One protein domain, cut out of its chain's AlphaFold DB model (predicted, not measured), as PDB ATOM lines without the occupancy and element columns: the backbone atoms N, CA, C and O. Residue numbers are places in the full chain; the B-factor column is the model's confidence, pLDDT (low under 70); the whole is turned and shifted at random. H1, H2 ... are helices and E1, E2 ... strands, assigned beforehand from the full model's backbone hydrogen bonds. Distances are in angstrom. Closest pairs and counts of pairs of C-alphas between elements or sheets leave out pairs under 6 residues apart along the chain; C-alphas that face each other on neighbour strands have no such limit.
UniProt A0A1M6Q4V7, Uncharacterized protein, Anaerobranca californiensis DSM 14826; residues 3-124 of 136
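This is residues 3 to 124 of the 136 residues of an uncharacterized protein of Anaerobranca californiensis DSM 14826 (UniProt A0A1M6Q4V7). A strongly twisted antiparallel sheet has the short helix H1 across one face and H3 on the opposite face, while the long helix H4 stands beside the strands at the sheet's level, with H2 packed on H4 and off the sheet. The long strands E4, E5 and E6 run side by side; E2 and E3 pair with different parts of E4 on one side of it, and E1 pairs with E2. The printed part has 122 residues with four named helices and six named strands, in the order E1 E2 H1 H2 H3 E3 E4 E5 E6 H4, and its class is mixed, helices and strands. The sheet is branched at E4. The whole is compact and rounded, with a radius of gyration of the C-alphas of 13.5 A and spans of 34 by 33 by 26 A.

The printed part begins with E1, residues 3 to 5, where C-alpha 3 is at (2.445, -8.649, -38.329). E2 is residues 8 to 13, 15.9 A long from first to last C-alpha. H1 is residues 15 to 22, 10.4 A long, and H2 is residues 34 to 41, 10.5 A long. H3 is residues 45 to 56, 16.0 A long. E3 is residues 61 to 63. E4, residues 71 to 78, is the longest strand, 22.4 A, from C-alpha 71 at (-14.705, -9.091, -24.052). E5 is residues 83 to 89, 19.6 A long, and E6 is residues 96 to 101, 17.1 A long. H4, residues 106 to 123, is the longest helix, 26.0 A, and ends with C-alpha 123 at (-19.402, -2.551, -50.575).

E1 and E2 form a hairpin, with N 3 and O 10 at 2.9 A. On the other side of E2 is E4, antiparallel at 133 degrees, with N 11 and O 77 at 2.8 A. E3, E4, E5 and E6 form a meander, each strand the antiparallel neighbour of the one before. In it N 63 and O 71 are 2.9 A apart, N 76 and O 84 are 2.8 A apart, and N 100 and O 85 are 2.7 A apart. E2 and E3 lie on one side of E4, beside residues 75 to 78 and 71 to 73, and E5 lies on the other side. The edge strands are E1, E3 and E6. Residues 27 to 28 make a short antiparallel pairing with residues 100 to 101 of E6. H1 is on the sheet at a height of 7.2 A, over E4, and runs across the strands, at 66 degrees to E4 on the local plane; the closest C-alphas of the two are those of Ala 18 and Val 75, 5.7 A apart. H3 is on the opposite face, and its closest C-alpha to E6 is that of Pro 45, 5.1 A from that of Phe 97. H4 is on the sheet with residues 106 to 114, at the sheet's level; its closest C-alphas with E2 are those of Ser 107 and Ile 8, 6.6 A apart. H2 is not on the sheet. H2 and H4 touch, H4 with residues 109 to 116 alone, at a steep tilt of 45 degrees, the same way; their closest C-alphas are those of Gln 39 and Thr 116, 6.0 A apart. H3 and H4 only just touch, with 3 pairs of C-alphas within 8 A, the closest being Ser 48 and Leu 115 at 6.7 A. In H1, H2 and H3 every O i to N i+4 pair is within hydrogen-bond range; in H4 12 of 14 are.

The two C-alphas farthest apart are those of Asp 16 and Leu 124, 40.6 A. The printed part has no cut. The link from H1 to H2, with 11 residues, is long. The mean pLDDT of the printed part is 86.3; residue 41, residues 66 to 67 and residues 118 to 124 are under 70.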
ATOM      1  N   TYR A   3       3.252  -8.902 -37.134       81.75
ATOM      2  CA  TYR A   3       2.445  -8.649 -38.329       81.75
ATOM      3  C   TYR A   3       2.859  -7.364 -39.024       81.75
ATOM      4  O   TYR A   3       3.240  -6.399 -38.367       81.75
ATOM      5  N   ARG A   4       2.732  -7.316 -40.356       84.44
ATOM      6  CA  ARG A   4       3.126  -6.147 -41.152       84.44
ATOM      7  C   ARG A   4       1.946  -5.536 -41.900       84.44
ATOM      8  O   ARG A   4       1.385  -6.173 -42.786       84.44
ATOM      9  N   ILE A   5       1.631  -4.271 -41.613       82.94
ATOM     10  CA  ILE A   5       0.620  -3.489 -42.348       82.94
ATOM     11  C   ILE A   5       1.291  -2.254 -42.954       82.94
ATOM     12  O   ILE A   5       1.827  -1.418 -42.230       82.94
ATOM     13  N   LYS A   6       1.272  -2.149 -44.294       75.62
ATOM     14  CA  LYS A   6       1.849  -1.084 -45.158       75.62
ATOM     15  C   LYS A   6       3.346  -0.754 -45.012       75.62
ATOM     16  O   LYS A   6       3.907  -0.271 -45.987       75.62
ATOM     17  N   LYS A   7       3.971  -1.010 -43.857       80.38
ATOM     18  CA  LYS A   7       5.414  -1.002 -43.513       80.38
ATOM     19  C   LYS A   7       5.631  -1.105 -41.995       80.38
ATOM     20  O   LYS A   7       6.739  -1.436 -41.584       80.38
ATOM     21  N   ILE A   8       4.590  -0.868 -41.196       83.81
ATOM     22  CA  ILE A   8       4.630  -0.876 -39.734       83.81
ATOM     23  C   ILE A   8       4.500  -2.308 -39.229       83.81
ATOM     24  O   ILE A   8       3.679  -3.080 -39.738       83.81
ATOM     25  N   ILE A   9       5.353  -2.654 -38.267       86.38
ATOM     26  CA  ILE A   9       5.341  -3.952 -37.597       86.38
ATOM     27  C   ILE A   9       4.521  -3.814 -36.318       86.38
ATOM     28  O   ILE A   9       4.733  -2.882 -35.546       86.38
ATOM     29  N   TYR A  10       3.599  -4.747 -36.120       87.06
ATOM     30  CA  TYR A  10       2.735  -4.857 -34.954       87.06
ATOM     31  C   TYR A  10       3.080  -6.153 -34.234       87.06
ATOM     32  O   TYR A  10       3.001  -7.237 -34.819       87.06
ATOM     33  N   ARG A  11       3.476  -6.044 -32.971       89.75
ATOM     34  CA  ARG A  11       3.769  -7.177 -32.098       89.75
ATOM     35  C   ARG A  11       2.588  -7.403 -31.178       89.75
ATOM     36  O   ARG A  11       2.284  -6.545 -30.357       89.75
ATOM     37  N   VAL A  12       1.942  -8.557 -31.302       85.88
ATOM     38  CA  VAL A  12       0.873  -8.952 -30.377       85.88
ATOM     39  C   VAL A  12       1.502  -9.411 -29.068       85.88
ATOM     40  O   VAL A  12       2.378 -10.285 -29.086       85.88
ATOM     41  N   LYS A  13       1.056  -8.822 -27.959       90.88
ATOM     42  CA  LYS A  13       1.390  -9.249 -26.593       90.88
ATOM     43  C   LYS A  13       0.265 -10.115 -26.035       90.88
ATOM     44  O   LYS A  13      -0.859 -10.021 -26.520       90.88
ATOM     45  N   TYR A  14       0.536 -10.923 -25.011       90.69
ATOM     46  CA  TYR A  14      -0.470 -11.807 -24.404       90.69
ATOM     47  C   TYR A  14      -0.466 -11.727 -22.876       90.69
ATOM     48  O   TYR A  14       0.546 -11.376 -22.268       90.69
ATOM     49  N   ASN A  15      -1.594 -12.096 -22.265       92.00
ATOM     50  CA  ASN A  15      -1.766 -12.243 -20.818       92.00
ATOM     51  C   ASN A  15      -1.296 -11.004 -20.035       92.00
ATOM     52  O   ASN A  15      -1.662  -9.883 -20.380       92.00
ATOM     53  N   ASP A  16      -0.512 -11.185 -18.974       91.25
ATOM     54  CA  ASP A  16      -0.138 -10.095 -18.071       91.25
ATOM     55  C   ASP A  16       0.773  -9.054 -18.734       91.25
ATOM     56  O   ASP A  16       0.653  -7.869 -18.439       91.25
ATOM     57  N   GLU A  17       1.603  -9.452 -19.706       90.75
ATOM     58  CA  GLU A  17       2.370  -8.493 -20.513       90.75
ATOM     59  C   GLU A  17       1.429  -7.590 -21.322       90.75
ATOM     60  O   GLU A  17       1.616  -6.376 -21.365       90.75
ATOM     61  N   ALA A  18       0.384  -8.166 -21.925       92.31
ATOM     62  CA  ALA A  18      -0.620  -7.394 -22.650       92.31
ATOM     63  C   ALA A  18      -1.442  -6.486 -21.734       92.31
ATOM     64  O   ALA A  18      -1.729  -5.362 -22.131       92.31
ATOM     65  N   LYS A  19      -1.809  -6.943 -20.531       91.94
ATOM     66  CA  LYS A  19      -2.538  -6.116 -19.556       91.94
ATOM     67  C   LYS A  19      -1.711  -4.899 -19.152       91.94
ATOM     68  O   LYS A  19      -2.181  -3.782 -19.325       91.94
ATOM     69  N   ASN A  20      -0.468  -5.118 -18.720       93.38
ATOM     70  CA  ASN A  20       0.432  -4.045 -18.296       93.38
ATOM     71  C   ASN A  20       0.675  -3.039 -19.428       93.38
ATOM     72  O   ASN A  20       0.613  -1.835 -19.216       93.38
ATOM     73  N   LEU A  21       0.910  -3.529 -20.650       92.31
ATOM     74  CA  LEU A  21       1.114  -2.656 -21.803       92.31
ATOM     75  C   LEU A  21      -0.176  -1.910 -22.189       92.31
ATOM     76  O   LEU A  21      -0.141  -0.742 -22.561       92.31
ATOM     77  N   GLY A  22      -1.331  -2.571 -22.096       91.44
ATOM     78  CA  GLY A  22      -2.635  -1.991 -22.410       91.44
ATOM     79  C   GLY A  22      -3.000  -0.798 -21.524       91.44
ATOM     80  O   GLY A  22      -3.639   0.133 -22.009       91.44
ATOM     81  N   GLU A  23      -2.544  -0.773 -20.268       92.38
ATOM     82  CA  GLU A  23      -2.762   0.345 -19.335       92.38
ATOM     83  C   GLU A  23      -2.152   1.671 -19.821       92.38
ATOM     84  O   GLU A  23      -2.639   2.746 -19.475       92.38
ATOM     85  N   GLU A  24      -1.131   1.622 -20.678       92.56
ATOM     86  CA  GLU A  24      -0.537   2.821 -21.277       92.56
ATOM     87  C   GLU A  24      -1.393   3.410 -22.419       92.56
ATOM     88  O   GLU A  24      -1.183   4.555 -22.834       92.56
ATOM     89  N   ALA A  25      -2.363   2.656 -22.948       92.88
ATOM     90  CA  ALA A  25      -3.185   3.056 -24.086       92.88
ATOM     91  C   ALA A  25      -4.421   3.875 -23.659       92.88
ATOM     92  O   ALA A  25      -5.566   3.455 -23.812       92.88
ATOM     93  N   LEU A  26      -4.202   5.082 -23.137       89.00
ATOM     94  CA  LEU A  26      -5.251   5.921 -22.533       89.00
ATOM     95  C   LEU A  26      -6.076   6.752 -23.537       89.00
ATOM     96  O   LEU A  26      -7.061   7.401 -23.173       89.00
ATOM     97  N   VAL A  27      -5.683   6.783 -24.811       88.69
ATOM     98  CA  VAL A  27      -6.206   7.738 -25.795       88.69
ATOM     99  C   VAL A  27      -7.185   7.068 -26.762       88.69
ATOM    100  O   VAL A  27      -6.790   6.421 -27.724       88.69
ATOM    101  N   SER A  28      -8.492   7.259 -26.574       88.69
ATOM    102  CA  SER A  28      -9.500   6.694 -27.490       88.69
ATOM    103  C   SER A  28      -9.372   7.242 -28.913       88.69
ATOM    104  O   SER A  28      -9.361   8.458 -29.114       88.69
ATOM    105  N   ILE A  29      -9.394   6.379 -29.931       86.00
ATOM    106  CA  ILE A  29      -9.309   6.821 -31.329       86.00
ATOM    107  C   ILE A  29     -10.495   7.696 -31.761       86.00
ATOM    108  O   ILE A  29     -10.357   8.573 -32.612       86.00
ATOM    109  N   LYS A  30     -11.646   7.556 -31.090       79.38
ATOM    110  CA  LYS A  30     -12.823   8.412 -31.297       79.38
ATOM    111  C   LYS A  30     -12.543   9.890 -31.042       79.38
ATOM    112  O   LYS A  30     -13.311  10.732 -31.493       79.38
ATOM    113  N   ARG A  31     -11.490  10.226 -30.291       81.06
ATOM    114  CA  ARG A  31     -11.105  11.609 -29.976       81.06
ATOM    115  C   ARG A  31     -10.077  12.191 -30.950       81.06
ATOM    116  O   ARG A  31      -9.787  13.378 -30.845       81.06
ATOM    117  N   ALA A  32      -9.612  11.406 -31.922       79.31
ATOM    118  CA  ALA A  32      -8.560  11.781 -32.857       79.31
ATOM    119  C   ALA A  32      -8.967  12.916 -33.819       79.31
ATOM    120  O   ALA A  32     -10.063  13.489 -33.734       79.31
ATOM    121  N   SER A  33      -8.067  13.253 -34.747       75.00
ATOM    122  CA  SER A  33      -8.343  14.207 -35.824       75.00
ATOM    123  C   SER A  33      -9.593  13.814 -36.623       75.00
ATOM    124  O   SER A  33     -10.025  12.657 -36.623       75.00
ATOM    125  N   LYS A  34     -10.191  14.789 -37.318       77.38
ATOM    126  CA  LYS A  34     -11.399  14.573 -38.128       77.38
ATOM    127  C   LYS A  34     -11.222  13.436 -39.145       77.38
ATOM    128  O   LYS A  34     -12.112  12.608 -39.265       77.38
ATOM    129  N   GLU A  35     -10.052  13.343 -39.777       74.06
ATOM    130  CA  GLU A  35      -9.729  12.286 -40.747       74.06
ATOM    131  C   GLU A  35      -9.818  10.876 -40.134       74.06
ATOM    132  O   GLU A  35     -10.432   9.974 -40.702       74.06
ATOM    133  N   ILE A  36      -9.232  10.678 -38.949       74.12
ATOM    134  CA  ILE A  36      -9.259   9.382 -38.260       74.12
ATOM    135  C   ILE A  36     -10.674   9.082 -37.745       74.12
ATOM    136  O   ILE A  36     -11.117   7.937 -37.784       74.12
ATOM    137  N   LYS A  37     -11.416  10.105 -37.304       75.25
ATOM    138  CA  LYS A  37     -12.824   9.962 -36.904       75.25
ATOM    139  C   LYS A  37     -13.709   9.517 -38.067       75.25
ATOM    140  O   LYS A  37     -14.505   8.603 -37.891       75.25
ATOM    141  N   GLU A  38     -13.572  10.124 -39.243       77.00
ATOM    142  CA  GLU A  38     -14.329   9.738 -40.443       77.00
ATOM    143  C   GLU A  38     -14.041   8.285 -40.844       77.00
ATOM    144  O   GLU A  38     -14.966   7.532 -41.150       77.00
ATOM    145  N   GLN A  39     -12.779   7.852 -40.745       74.50
ATOM    146  CA  GLN A  39     -12.410   6.446 -40.917       74.50
ATOM    147  C   GLN A  39     -13.072   5.561 -39.855       74.50
ATOM    148  O   GLN A  39     -13.710   4.576 -40.212       74.50
ATOM    149  N   TYR A  40     -13.001   5.933 -38.575       70.75
ATOM    150  CA  TYR A  40     -13.621   5.195 -37.470       70.75
ATOM    151  C   TYR A  40     -15.130   4.982 -37.672       70.75
ATOM    152  O   TYR A  40     -15.629   3.871 -37.514       70.75
ATOM    153  N   PHE A  41     -15.866   6.028 -38.060       68.94
ATOM    154  CA  PHE A  41     -17.314   5.939 -38.292       68.94
ATOM    155  C   PHE A  41     -17.692   5.087 -39.507       68.94
ATOM    156  O   PHE A  41     -18.840   4.665 -39.618       68.94
ATOM    157  N   SER A  42     -16.745   4.816 -40.407       75.94
ATOM    158  CA  SER A  42     -16.966   3.916 -41.541       75.94
ATOM    159  C   SER A  42     -16.843   2.435 -41.179       75.94
ATOM    160  O   SER A  42     -17.076   1.592 -42.043       75.94
ATOM    161  N   TRP A  43     -16.432   2.087 -39.956       83.19
ATOM    162  CA  TRP A  43     -16.219   0.695 -39.566       83.19
ATOM    163  C   TRP A  43     -17.523   0.010 -39.173       83.19
ATOM    164  O   TRP A  43     -18.321   0.540 -38.406       83.19
ATOM    165  N   GLU A  44     -17.701  -1.215 -39.661       88.06
ATOM    166  CA  GLU A  44     -18.740  -2.121 -39.180       88.06
ATOM    167  C   GLU A  44     -18.119  -3.007 -38.081       88.06
ATOM    168  O   GLU A  44     -17.140  -3.713 -38.363       88.06
ATOM    169  N   PRO A  45     -18.594  -2.934 -36.820       89.56
ATOM    170  CA  PRO A  45     -17.956  -3.617 -35.697       89.56
ATOM    171  C   PRO A  45     -17.806  -5.129 -35.879       89.56
ATOM    172  O   PRO A  45     -16.714  -5.650 -35.666       89.56
ATOM    173  N   GLY A  46     -18.843  -5.838 -36.335       89.94
ATOM    174  CA  GLY A  46     -18.798  -7.290 -36.516       89.94
ATOM    175  C   GLY A  46     -17.750  -7.710 -37.547       89.94
ATOM    176  O   GLY A  46     -16.948  -8.617 -37.301       89.94
ATOM    177  N   PHE A  47     -17.686  -7.004 -38.678       88.75
ATOM    178  CA  PHE A  47     -16.632  -7.205 -39.673       88.75
ATOM    179  C   PHE A  47     -15.235  -6.902 -39.128       88.75
ATOM    180  O   PHE A  47     -14.303  -7.668 -39.374       88.75
ATOM    181  N   SER A  48     -15.084  -5.813 -38.374       91.00
ATOM    182  CA  SER A  48     -13.794  -5.413 -37.799       91.00
ATOM    183  C   SER A  48     -13.271  -6.477 -36.832       91.00
ATOM    184  O   SER A  48     -12.116  -6.883 -36.942       91.00
ATOM    185  N   ILE A  49     -14.137  -7.013 -35.965       93.19
ATOM    186  CA  ILE A  49     -13.807  -8.116 -35.051       93.19
ATOM    187  C   ILE A  49     -13.380  -9.358 -35.836       93.19
ATOM    188  O   ILE A  49     -12.300  -9.902 -35.592       93.19
ATOM    189  N   LYS A  50     -14.191  -9.786 -36.813       90.69
ATOM    190  CA  LYS A  50     -13.867 -10.938 -37.665       90.69
ATOM    191  C   LYS A  50     -12.495 -10.767 -38.316       90.69
ATOM    192  O   LYS A  50     -11.693 -11.697 -38.322       90.69
ATOM    193  N   ARG A  51     -12.207  -9.572 -38.829       88.94
ATOM    194  CA  ARG A  51     -10.957  -9.291 -39.528       88.94
ATOM    195  C   ARG A  51      -9.743  -9.311 -38.607       88.94
ATOM    196  O   ARG A  51      -8.698  -9.824 -39.002       88.94
ATOM    197  N   ILE A  52      -9.875  -8.765 -37.400       92.38
ATOM    198  CA  ILE A  52      -8.811  -8.833 -36.400       92.38
ATOM    199  C   ILE A  52      -8.498 -10.288 -36.061       92.38
ATOM    200  O   ILE A  52      -7.329 -10.653 -36.104       92.38
ATOM    201  N   ARG A  53      -9.510 -11.137 -35.843       93.38
ATOM    202  CA  ARG A  53      -9.297 -12.574 -35.599       93.38
ATOM    203  C   ARG A  53      -8.599 -13.276 -36.762       93.38
ATOM    204  O   ARG A  53      -7.661 -14.032 -36.547       93.38
ATOM    205  N   GLU A  54      -9.022 -13.016 -38.000       90.56
ATOM    206  CA  GLU A  54      -8.414 -13.631 -39.190       90.56
ATOM    207  C   GLU A  54      -6.930 -13.292 -39.343       90.56
ATOM    208  O   GLU A  54      -6.145 -14.136 -39.771       90.56
ATOM    209  N   VAL A  55      -6.553 -12.046 -39.054       89.62
ATOM    210  CA  VAL A  55      -5.172 -11.593 -39.234       89.62
ATOM    211  C   VAL A  55      -4.340 -11.896 -38.003       89.62
ATOM    212  O   VAL A  55      -3.312 -12.546 -38.131       89.62
ATOM    213  N   PHE A  56      -4.778 -11.450 -36.830       89.75
ATOM    214  CA  PHE A  56      -4.002 -11.471 -35.590       89.75
ATOM    215  C   PHE A  56      -4.215 -12.730 -34.738       89.75
ATOM    216  O   PHE A  56      -3.490 -12.927 -33.762       89.75
ATOM    217  N   GLY A  57      -5.164 -13.589 -35.115       91.31
ATOM    218  CA  GLY A  57      -5.498 -14.805 -34.387       91.31
ATOM    219  C   GLY A  57      -6.265 -14.527 -33.096       91.31
ATOM    220  O   GLY A  57      -7.078 -13.603 -33.016       91.31
ATOM    221  N   GLU A  58      -5.993 -15.352 -32.088       93.00
ATOM    222  CA  GLU A  58      -6.629 -15.282 -30.770       93.00
ATOM    223  C   GLU A  58      -6.368 -13.941 -30.056       93.00
ATOM    224  O   GLU A  58      -5.318 -13.319 -30.272       93.00
ATOM    225  N   PRO A  59      -7.300 -13.488 -29.197       96.31
ATOM    226  CA  PRO A  59      -7.112 -12.287 -28.394       96.31
ATOM    227  C   PRO A  59      -5.897 -12.398 -27.470       96.31
ATOM    228  O   PRO A  59      -5.540 -13.472 -26.984       96.31
ATOM    229  N   SER A  60      -5.283 -11.251 -27.187       96.56
ATOM    230  CA  SER A  60      -4.216 -11.100 -26.196       96.56
ATOM    231  C   SER A  60      -4.636 -11.613 -24.820       96.56
ATOM    232  O   SER A  60      -3.831 -12.223 -24.116       96.56
ATOM    233  N   TYR A  61      -5.885 -11.343 -24.440       95.88
ATOM    234  CA  TYR A  61      -6.578 -11.911 -23.288       95.88
ATOM    235  C   TYR A  61      -8.081 -11.628 -23.403       95.88
ATOM    236  O   TYR A  61      -8.525 -10.854 -24.253       95.88
ATOM    237  N   THR A  62      -8.873 -12.240 -22.527       94.44
ATOM    238  CA  THR A  62     -10.302 -11.955 -22.404       94.44
ATOM    239  C   THR A  62     -10.619 -11.343 -21.046       94.44
ATOM    240  O   THR A  62      -9.981 -11.654 -20.037       94.44
ATOM    241  N   ILE A  63     -11.601 -10.445 -21.017       91.12
ATOM    242  CA  ILE A  63     -12.172  -9.891 -19.787       91.12
ATOM    243  C   ILE A  63     -13.570 -10.486 -19.630       91.12
ATOM    244  O   ILE A  63     -14.311 -10.616 -20.606       91.12
ATOM    245  N   GLY A  64     -13.950 -10.860 -18.408       84.62
ATOM    246  CA  GLY A  64     -15.320 -11.286 -18.131       84.62
ATOM    247  C   GLY A  64     -16.292 -10.130 -18.368       84.62
ATOM    248  O   GLY A  64     -16.249  -9.137 -17.645       84.62
ATOM    249  N   GLY A  65     -17.165 -10.238 -19.371       72.62
ATOM    250  CA  GLY A  65     -18.245  -9.272 -19.548       72.62
ATOM    251  C   GLY A  65     -19.392  -9.586 -18.598       72.62
ATOM    252  O   GLY A  65     -19.890 -10.709 -18.553       72.62
ATOM    253  N   LEU A  66     -19.809  -8.577 -17.836       66.56
ATOM    254  CA  LEU A  66     -20.809  -8.706 -16.772       66.56
ATOM    255  C   LEU A  66     -22.184  -9.197 -17.263       66.56
ATOM    256  O   LEU A  66     -22.902  -9.824 -16.491       66.56
ATOM    257  N   TYR A  67     -22.557  -8.924 -18.520       68.50
ATOM    258  CA  TYR A  67     -23.930  -9.146 -19.008       68.50
ATOM    259  C   TYR A  67     -24.036  -9.765 -20.400       68.50
ATOM    260  O   TYR A  67     -25.114 -10.182 -20.807       68.50
ATOM    261  N   SER A  68     -22.932  -9.820 -21.134       77.19
ATOM    262  CA  SER A  68     -22.946 -10.157 -22.551       77.19
ATOM    263  C   SER A  68     -21.874 -11.164 -22.928       77.19
ATOM    264  O   SER A  68     -21.664 -11.366 -24.098       77.19
ATOM    265  N   GLY A  69     -21.206 -11.847 -21.998       87.12
ATOM    266  CA  GLY A  69     -20.119 -12.774 -22.348       87.12
ATOM    267  C   GLY A  69     -18.759 -12.079 -22.494       87.12
ATOM    268  O   GLY A  69     -18.634 -10.901 -22.162       87.12
ATOM    269  N   PRO A  70     -17.699 -12.800 -22.893       92.38
ATOM    270  CA  PRO A  70     -16.338 -12.292 -22.773       92.38
ATOM    271  C   PRO A  70     -16.052 -11.136 -23.737       92.38
ATOM    272  O   PRO A  70     -16.436 -11.162 -24.906       92.38
ATOM    273  N   VAL A  71     -15.325 -10.139 -23.237       94.25
ATOM    274  CA  VAL A  71     -14.705  -9.091 -24.052       94.25
ATOM    275  C   VAL A  71     -13.369  -9.622 -24.532       94.25
ATOM    276  O   VAL A  71     -12.546 -10.066 -23.729       94.25
ATOM    277  N   GLU A  72     -13.152  -9.586 -25.837       96.06
ATOM    278  CA  GLU A  72     -11.900 -10.007 -26.451       96.06
ATOM    279  C   GLU A  72     -10.993  -8.795 -26.608       96.06
ATOM    280  O   GLU A  72     -11.387  -7.785 -27.198       96.06
ATOM    281  N   VAL A  73      -9.780  -8.891 -26.068       96.88
ATOM    282  CA  VAL A  73      -8.831  -7.782 -26.073       96.88
ATOM    283  C   VAL A  73      -7.621  -8.138 -26.913       96.88
ATOM    284  O   VAL A  73      -7.012  -9.183 -26.706       96.88
ATOM    285  N   TRP A  74      -7.235  -7.246 -27.825       97.56
ATOM    286  CA  TRP A  74      -5.938  -7.302 -28.501       97.56
ATOM    287  C   TRP A  74      -5.082  -6.114 -28.094       97.56
ATOM    288  O   TRP A  74      -5.543  -4.973 -28.117       97.56
ATOM    289  N   VAL A  75      -3.820  -6.381 -27.774       96.94
ATOM    290  CA  VAL A  75      -2.824  -5.362 -27.448       96.94
ATOM    291  C   VAL A  75      -1.627  -5.523 -28.370       96.94
ATOM    292  O   VAL A  75      -0.986  -6.578 -28.421       96.94
ATOM    293  N   PHE A  76      -1.336  -4.457 -29.107       93.88
ATOM    294  CA  PHE A  76      -0.238  -4.393 -30.057       93.88
ATOM    295  C   PHE A  76       0.781  -3.350 -29.627       93.88
ATOM    296  O   PHE A  76       0.422  -2.208 -29.352       93.88
ATOM    297  N   GLU A  77       2.052  -3.724 -29.674       94.62
ATOM    298  CA  GLU A  77       3.172  -2.788 -29.663       94.62
ATOM    299  C   GLU A  77       3.628  -2.552 -31.106       94.62
ATOM    300  O   GLU A  77       3.862  -3.503 -31.860       94.62
ATOM    301  N   THR A  78       3.736  -1.296 -31.520       93.06
ATOM    302  CA  THR A  78       4.191  -0.943 -32.866       93.06
ATOM    303  C   THR A  78       5.705  -0.755 -32.896       93.06
ATOM    304  O   THR A  78       6.339  -0.466 -31.885       93.06
ATOM    305  N   SER A  79       6.309  -0.820 -34.083       89.50
ATOM    306  CA  SER A  79       7.732  -0.484 -34.266       89.50
ATOM    307  C   SER A  79       8.094   0.974 -33.930       89.50
ATOM    308  O   SER A  79       9.273   1.309 -33.912       89.50
ATOM    309  N   THR A  80       7.103   1.845 -33.703       88.31
ATOM    310  CA  THR A  80       7.280   3.228 -33.229       88.31
ATOM    311  C   THR A  80       7.145   3.351 -31.707       88.31
ATOM    312  O   THR A  80       7.091   4.465 -31.194       88.31
ATOM    313  N   ASN A  81       7.098   2.226 -30.981       89.56
ATOM    314  CA  ASN A  81       6.822   2.143 -29.541       89.56
ATOM    315  C   ASN A  81       5.458   2.738 -29.144       89.56
ATOM    316  O   ASN A  81       5.266   3.190 -28.012       89.56
ATOM    317  N   ASN A  82       4.510   2.759 -30.082       93.50
ATOM    318  CA  ASN A  82       3.123   3.087 -29.802       93.50
ATOM    319  C   ASN A  82       2.361   1.816 -29.418       93.50
ATOM    320  O   ASN A  82       2.775   0.699 -29.736       93.50
ATOM    321  N   ILE A  83       1.232   1.998 -28.745       95.06
ATOM    322  CA  ILE A  83       0.396   0.907 -28.263       95.06
ATOM    323  C   ILE A  83      -0.992   1.074 -28.855       95.06
ATOM    324  O   ILE A  83      -1.583   2.156 -28.795       95.06
ATOM    325  N   ILE A  84      -1.491  -0.013 -29.435       95.06
ATOM    326  CA  ILE A  84      -2.860  -0.126 -29.919       95.06
ATOM    327  C   ILE A  84      -3.559  -1.163 -29.063       95.06
ATOM    328  O   ILE A  84      -3.212  -2.341 -29.083       95.06
ATOM    329  N   TYR A  85      -4.561  -0.703 -28.338       97.12
ATOM    330  CA  TYR A  85      -5.404  -1.511 -27.482       97.12
ATOM    331  C   TYR A  85      -6.799  -1.586 -28.094       97.12
ATOM    332  O   TYR A  85      -7.401  -0.557 -28.400       97.12
ATOM    333  N   ILE A  86      -7.311  -2.792 -28.304       96.25
ATOM    334  CA  ILE A  86      -8.607  -3.025 -28.937       96.25
ATOM    335  C   ILE A  86      -9.496  -3.808 -27.994       96.25
ATOM    336  O   ILE A  86      -9.110  -4.884 -27.553       96.25
ATOM    337  N   GLU A  87     -10.711  -3.312 -27.784       95.25
ATOM    338  CA  GLU A  87     -11.786  -4.064 -27.145       95.25
ATOM    339  C   GLU A  87     -12.833  -4.444 -28.180       95.25
ATOM    340  O   GLU A  87     -13.483  -3.584 -28.790       95.25
ATOM    341  N   ALA A  88     -13.014  -5.745 -28.348       95.12
ATOM    342  CA  ALA A  88     -14.089  -6.326 -29.119       95.12
ATOM    343  C   ALA A  88     -15.143  -6.894 -28.173       95.12
ATOM    344  O   ALA A  88     -14.865  -7.737 -27.320       95.12
ATOM    345  N   TRP A  89     -16.380  -6.465 -28.384       94.75
ATOM    346  CA  TRP A  89     -17.554  -6.920 -27.657       94.75
ATOM    347  C   TRP A  89     -18.463  -7.663 -28.646       94.75
ATOM    348  O   TRP A  89     -19.455  -7.098 -29.105       94.75
ATOM    349  N   PRO A  90     -18.115  -8.896 -29.059       93.38
ATOM    350  CA  PRO A  90     -18.806  -9.595 -30.148       93.38
ATOM    351  C   PRO A  90     -20.210 -10.086 -29.780       93.38
ATOM    352  O   PRO A  90     -20.985 -10.435 -30.663       93.38
ATOM    353  N   PHE A  91     -20.523 -10.139 -28.489       90.81
ATOM    354  CA  PHE A  91     -21.737 -10.751 -27.956       90.81
ATOM    355  C   PHE A  91     -22.776  -9.727 -27.452       90.81
ATOM    356  O   PHE A  91     -23.820 -10.112 -26.928       90.81
ATOM    357  N   VAL A  92     -22.493  -8.424 -27.569       88.50
ATOM    358  CA  VAL A  92     -23.510  -7.370 -27.394       88.50
ATOM    359  C   VAL A  92     -24.219  -7.119 -28.725       88.50
ATOM    360  O   VAL A  92     -23.626  -7.325 -29.781       88.50
ATOM    361  N   GLU A  93     -25.470  -6.658 -28.683       88.38
ATOM    362  CA  GLU A  93     -26.248  -6.310 -29.877       88.38
ATOM    363  C   GLU A  93     -26.557  -4.798 -29.872       88.38
ATOM    364  O   GLU A  93     -27.297  -4.342 -28.992       88.38
ATOM    365  N   PRO A  94     -26.001  -4.000 -30.807       87.56
ATOM    366  CA  PRO A  94     -25.041  -4.388 -31.851       87.56
ATOM    367  C   PRO A  94     -23.623  -4.640 -31.296       87.56
ATOM    368  O   PRO A  94     -23.288  -4.071 -30.254       87.56
ATOM    369  N   PRO A  95     -22.753  -5.403 -31.998       91.19
ATOM    370  CA  PRO A  95     -21.381  -5.652 -31.556       91.19
ATOM    371  C   PRO A  95     -20.582  -4.364 -31.326       91.19
ATOM    372  O   PRO A  95     -20.671  -3.405 -32.094       91.19
ATOM    373  N   GLY A  96     -19.759  -4.350 -30.277       91.31
ATOM    374  CA  GLY A  96     -18.898  -3.214 -29.939       91.31
ATOM    375  C   GLY A  96     -17.468  -3.398 -30.447       91.31
ATOM    376  O   GLY A  96     -16.898  -4.480 -30.325       91.31
ATOM    377  N   PHE A  97     -16.863  -2.335 -30.984       92.50
ATOM    378  CA  PHE A  97     -15.458  -2.333 -31.402       92.50
ATOM    379  C   PHE A  97     -14.793  -0.989 -31.078       92.50
ATOM    380  O   PHE A  97     -15.134   0.061 -31.643       92.50
ATOM    381  N   TYR A  98     -13.851  -1.009 -30.138       92.12
ATOM    382  CA  TYR A  98     -13.222   0.188 -29.582       92.12
ATOM    383  C   TYR A  98     -11.706   0.089 -29.680       92.12
ATOM    384  O   TYR A  98     -11.135  -0.952 -29.382       92.12
ATOM    385  N   ILE A  99     -11.056   1.186 -30.074       93.56
ATOM    386  CA  ILE A  99      -9.597   1.265 -30.185       93.56
ATOM    387  C   ILE A  99      -9.076   2.407 -29.320       93.56
ATOM    388  O   ILE A  99      -9.599   3.528 -29.369       93.56
ATOM    389  N   HIS A 100      -8.009   2.117 -28.586       94.88
ATOM    390  CA  HIS A 100      -7.261   3.046 -27.762       94.88
ATOM    391  C   HIS A 100      -5.766   3.042 -28.112       94.88
ATOM    392  O   HIS A 100      -5.197   2.064 -28.592       94.88
ATOM    393  N   CYS A 101      -5.216   4.236 -27.957       94.44
ATOM    394  CA  CYS A 101      -3.891   4.768 -28.219       94.44
ATOM    395  C   CYS A 101      -2.951   4.953 -27.044       94.44
ATOM    396  O   CYS A 101      -3.430   5.540 -26.075       94.44
ATOM    397  N   LYS A 102      -1.641   4.713 -27.146       94.62
ATOM    398  CA  LYS A 102      -0.703   5.518 -26.333       94.62
ATOM    399  C   LYS A 102      -0.589   6.944 -26.888       94.62
ATOM    400  O   LYS A 102      -0.782   7.919 -26.167       94.62
ATOM    401  N   THR A 103      -0.359   7.076 -28.193       91.56
ATOM    402  CA  THR A 103      -0.272   8.366 -28.902       91.56
ATOM    403  C   THR A 103      -0.944   8.310 -30.272       91.56
ATOM    404  O   THR A 103      -1.031   7.245 -30.877       91.56
ATOM    405  N   TYR A 104      -1.380   9.452 -30.811       88.75
ATOM    406  CA  TYR A 104      -1.783   9.536 -32.219       88.75
ATOM    407  C   TYR A 104      -0.555   9.717 -33.106       88.75
ATOM    408  O   TYR A 104       0.006  10.807 -33.177       88.75
ATOM    409  N   ASP A 105      -0.158   8.656 -33.797       89.19
ATOM    410  CA  ASP A 105       0.932   8.686 -34.768       89.19
ATOM    411  C   ASP A 105       0.524   8.005 -36.088       89.19
ATOM    412  O   ASP A 105      -0.623   7.589 -36.295       89.19
ATOM    413  N   GLU A 106       1.484   7.878 -37.002       86.88
ATOM    414  CA  GLU A 106       1.281   7.230 -38.298       86.88
ATOM    415  C   GLU A 106       0.845   5.758 -38.173       86.88
ATOM    416  O   GLU A 106       0.136   5.251 -39.047       86.88
ATOM    417  N   SER A 107       1.203   5.069 -37.082       89.44
ATOM    418  CA  SER A 107       0.793   3.681 -36.853       89.44
ATOM    419  C   SER A 107      -0.705   3.539 -36.627       89.44
ATOM    420  O   SER A 107      -1.313   2.611 -37.169       89.44
ATOM    421  N   ILE A 108      -1.316   4.516 -35.955       88.88
ATOM    422  CA  ILE A 108      -2.763   4.597 -35.741       88.88
ATOM    423  C   ILE A 108      -3.489   4.937 -37.032       88.88
ATOM    424  O   ILE A 108      -4.485   4.295 -37.366       88.88
ATOM    425  N   VAL A 109      -2.974   5.907 -37.791       87.31
ATOM    426  CA  VAL A 109      -3.535   6.274 -39.101       87.31
ATOM    427  C   VAL A 109      -3.479   5.078 -40.052       87.31
ATOM    428  O   VAL A 109      -4.458   4.758 -40.724       87.31
ATOM    429  N   THR A 110      -2.346   4.382 -40.098       88.19
ATOM    430  CA  THR A 110      -2.142   3.214 -40.961       88.19
ATOM    431  C   THR A 110      -3.072   2.070 -40.591       88.19
ATOM    432  O   THR A 110      -3.704   1.489 -41.478       88.19
ATOM    433  N   PHE A 111      -3.193   1.781 -39.297       89.38
ATOM    434  CA  PHE A 111      -4.088   0.749 -38.790       89.38
ATOM    435  C   PHE A 111      -5.556   1.076 -39.096       89.38
ATOM    436  O   PHE A 111      -6.294   0.236 -39.609       89.38
ATOM    437  N   SER A 112      -5.950   2.334 -38.886       87.31
ATOM    438  CA  SER A 112      -7.305   2.826 -39.159       87.31
ATOM    439  C   SER A 112      -7.674   2.724 -40.632       87.31
ATOM    440  O   SER A 112      -8.717   2.175 -40.988       87.31
ATOM    441  N   ARG A 113      -6.774   3.172 -41.515       84.75
ATOM    442  CA  ARG A 113      -6.946   3.055 -42.967       84.75
ATOM    443  C   ARG A 113      -7.023   1.602 -43.411       84.75
ATOM    444  O   ARG A 113      -7.765   1.300 -44.341       84.75
ATOM    445  N   TRP A 114      -6.244   0.713 -42.796       86.88
ATOM    446  CA  TRP A 114      -6.312  -0.712 -43.095       86.88
ATOM    447  C   TRP A 114      -7.693  -1.280 -42.751       86.88
ATOM    448  O   TRP A 114      -8.296  -1.899 -43.623       86.88
ATOM    449  N   LEU A 115      -8.248  -0.982 -41.573       85.31
ATOM    450  CA  LEU A 115      -9.618  -1.380 -41.222       85.31
ATOM    451  C   LEU A 115     -10.664  -0.812 -42.199       85.31
ATOM    452  O   LEU A 115     -11.510  -1.558 -42.698       85.31
ATOM    453  N   THR A 116     -10.571   0.478 -42.546       81.06
ATOM    454  CA  THR A 116     -11.505   1.132 -43.481       81.06
ATOM    455  C   THR A 116     -11.453   0.531 -44.882       81.06
ATOM    456  O   THR A 116     -12.496   0.166 -45.418       81.06
ATOM    457  N   LEU A 117     -10.264   0.399 -45.485       73.19
ATOM    458  CA  LEU A 117     -10.120  -0.108 -46.857       73.19
ATOM    459  C   LEU A 117     -10.733  -1.500 -47.010       73.19
ATOM    460  O   LEU A 117     -11.376  -1.784 -48.016       73.19
ATOM    461  N   GLN A 118     -10.559  -2.357 -46.003       64.31
ATOM    462  CA  GLN A 118     -11.135  -3.700 -46.019       64.31
ATOM    463  C   GLN A 118     -12.667  -3.660 -45.935       64.31
ATOM    464  O   GLN A 118     -13.325  -4.445 -46.615       64.31
ATOM    465  N   ASN A 119     -13.239  -2.727 -45.165       63.12
ATOM    466  CA  ASN A 119     -14.689  -2.560 -45.119       63.12
ATOM    467  C   ASN A 119     -15.243  -1.987 -46.436       63.12
ATOM    468  O   ASN A 119     -16.246  -2.466 -46.955       63.12
ATOM    469  N   SER A 120     -14.561  -1.014 -47.047       61.78
ATOM    470  CA  SER A 120     -14.963  -0.461 -48.348       61.78
ATOM    471  C   SER A 120     -14.965  -1.518 -49.457       61.78
ATOM    472  O   SER A 120     -15.884  -1.534 -50.275       61.78
ATOM    473  N   SER A 121     -14.010  -2.458 -49.458       61.38
ATOM    474  CA  SER A 121     -13.990  -3.581 -50.411       61.38
ATOM    475  C   SER A 121     -15.218  -4.496 -50.323       61.38
ATOM    476  O   SER A 121     -15.560  -5.128 -51.317       61.38
ATOM    477  N   ARG A 122     -15.926  -4.539 -49.186       57.09
ATOM    478  CA  ARG A 122     -17.186  -5.290 -49.030       57.09
ATOM    479  C   ARG A 122     -18.355  -4.638 -49.775       57.09
ATOM    480  O   ARG A 122     -19.262  -5.335 -50.223       57.09
ATOM    481  N   HIS A 123     -18.344  -3.312 -49.903       54.94
ATOM    482  CA  HIS A 123     -19.402  -2.551 -50.575       54.94
ATOM    483  C   HIS A 123     -19.165  -2.385 -52.081       54.94
ATOM    484  O   HIS A 123     -20.081  -2.005 -52.812       54.94
ATOM    485  N   LEU A 124     -17.969  -2.721 -52.568       51.56
ATOM    486  CA  LEU A 124     -17.676  -2.793 -53.994       51.56
ATOM    487  C   LEU A 124     -18.254  -4.093 -54.571       51.56
ATOM    488  O   LEU A 124     -17.604  -5.137 -54.589       51.56
TER     489      LEU A 124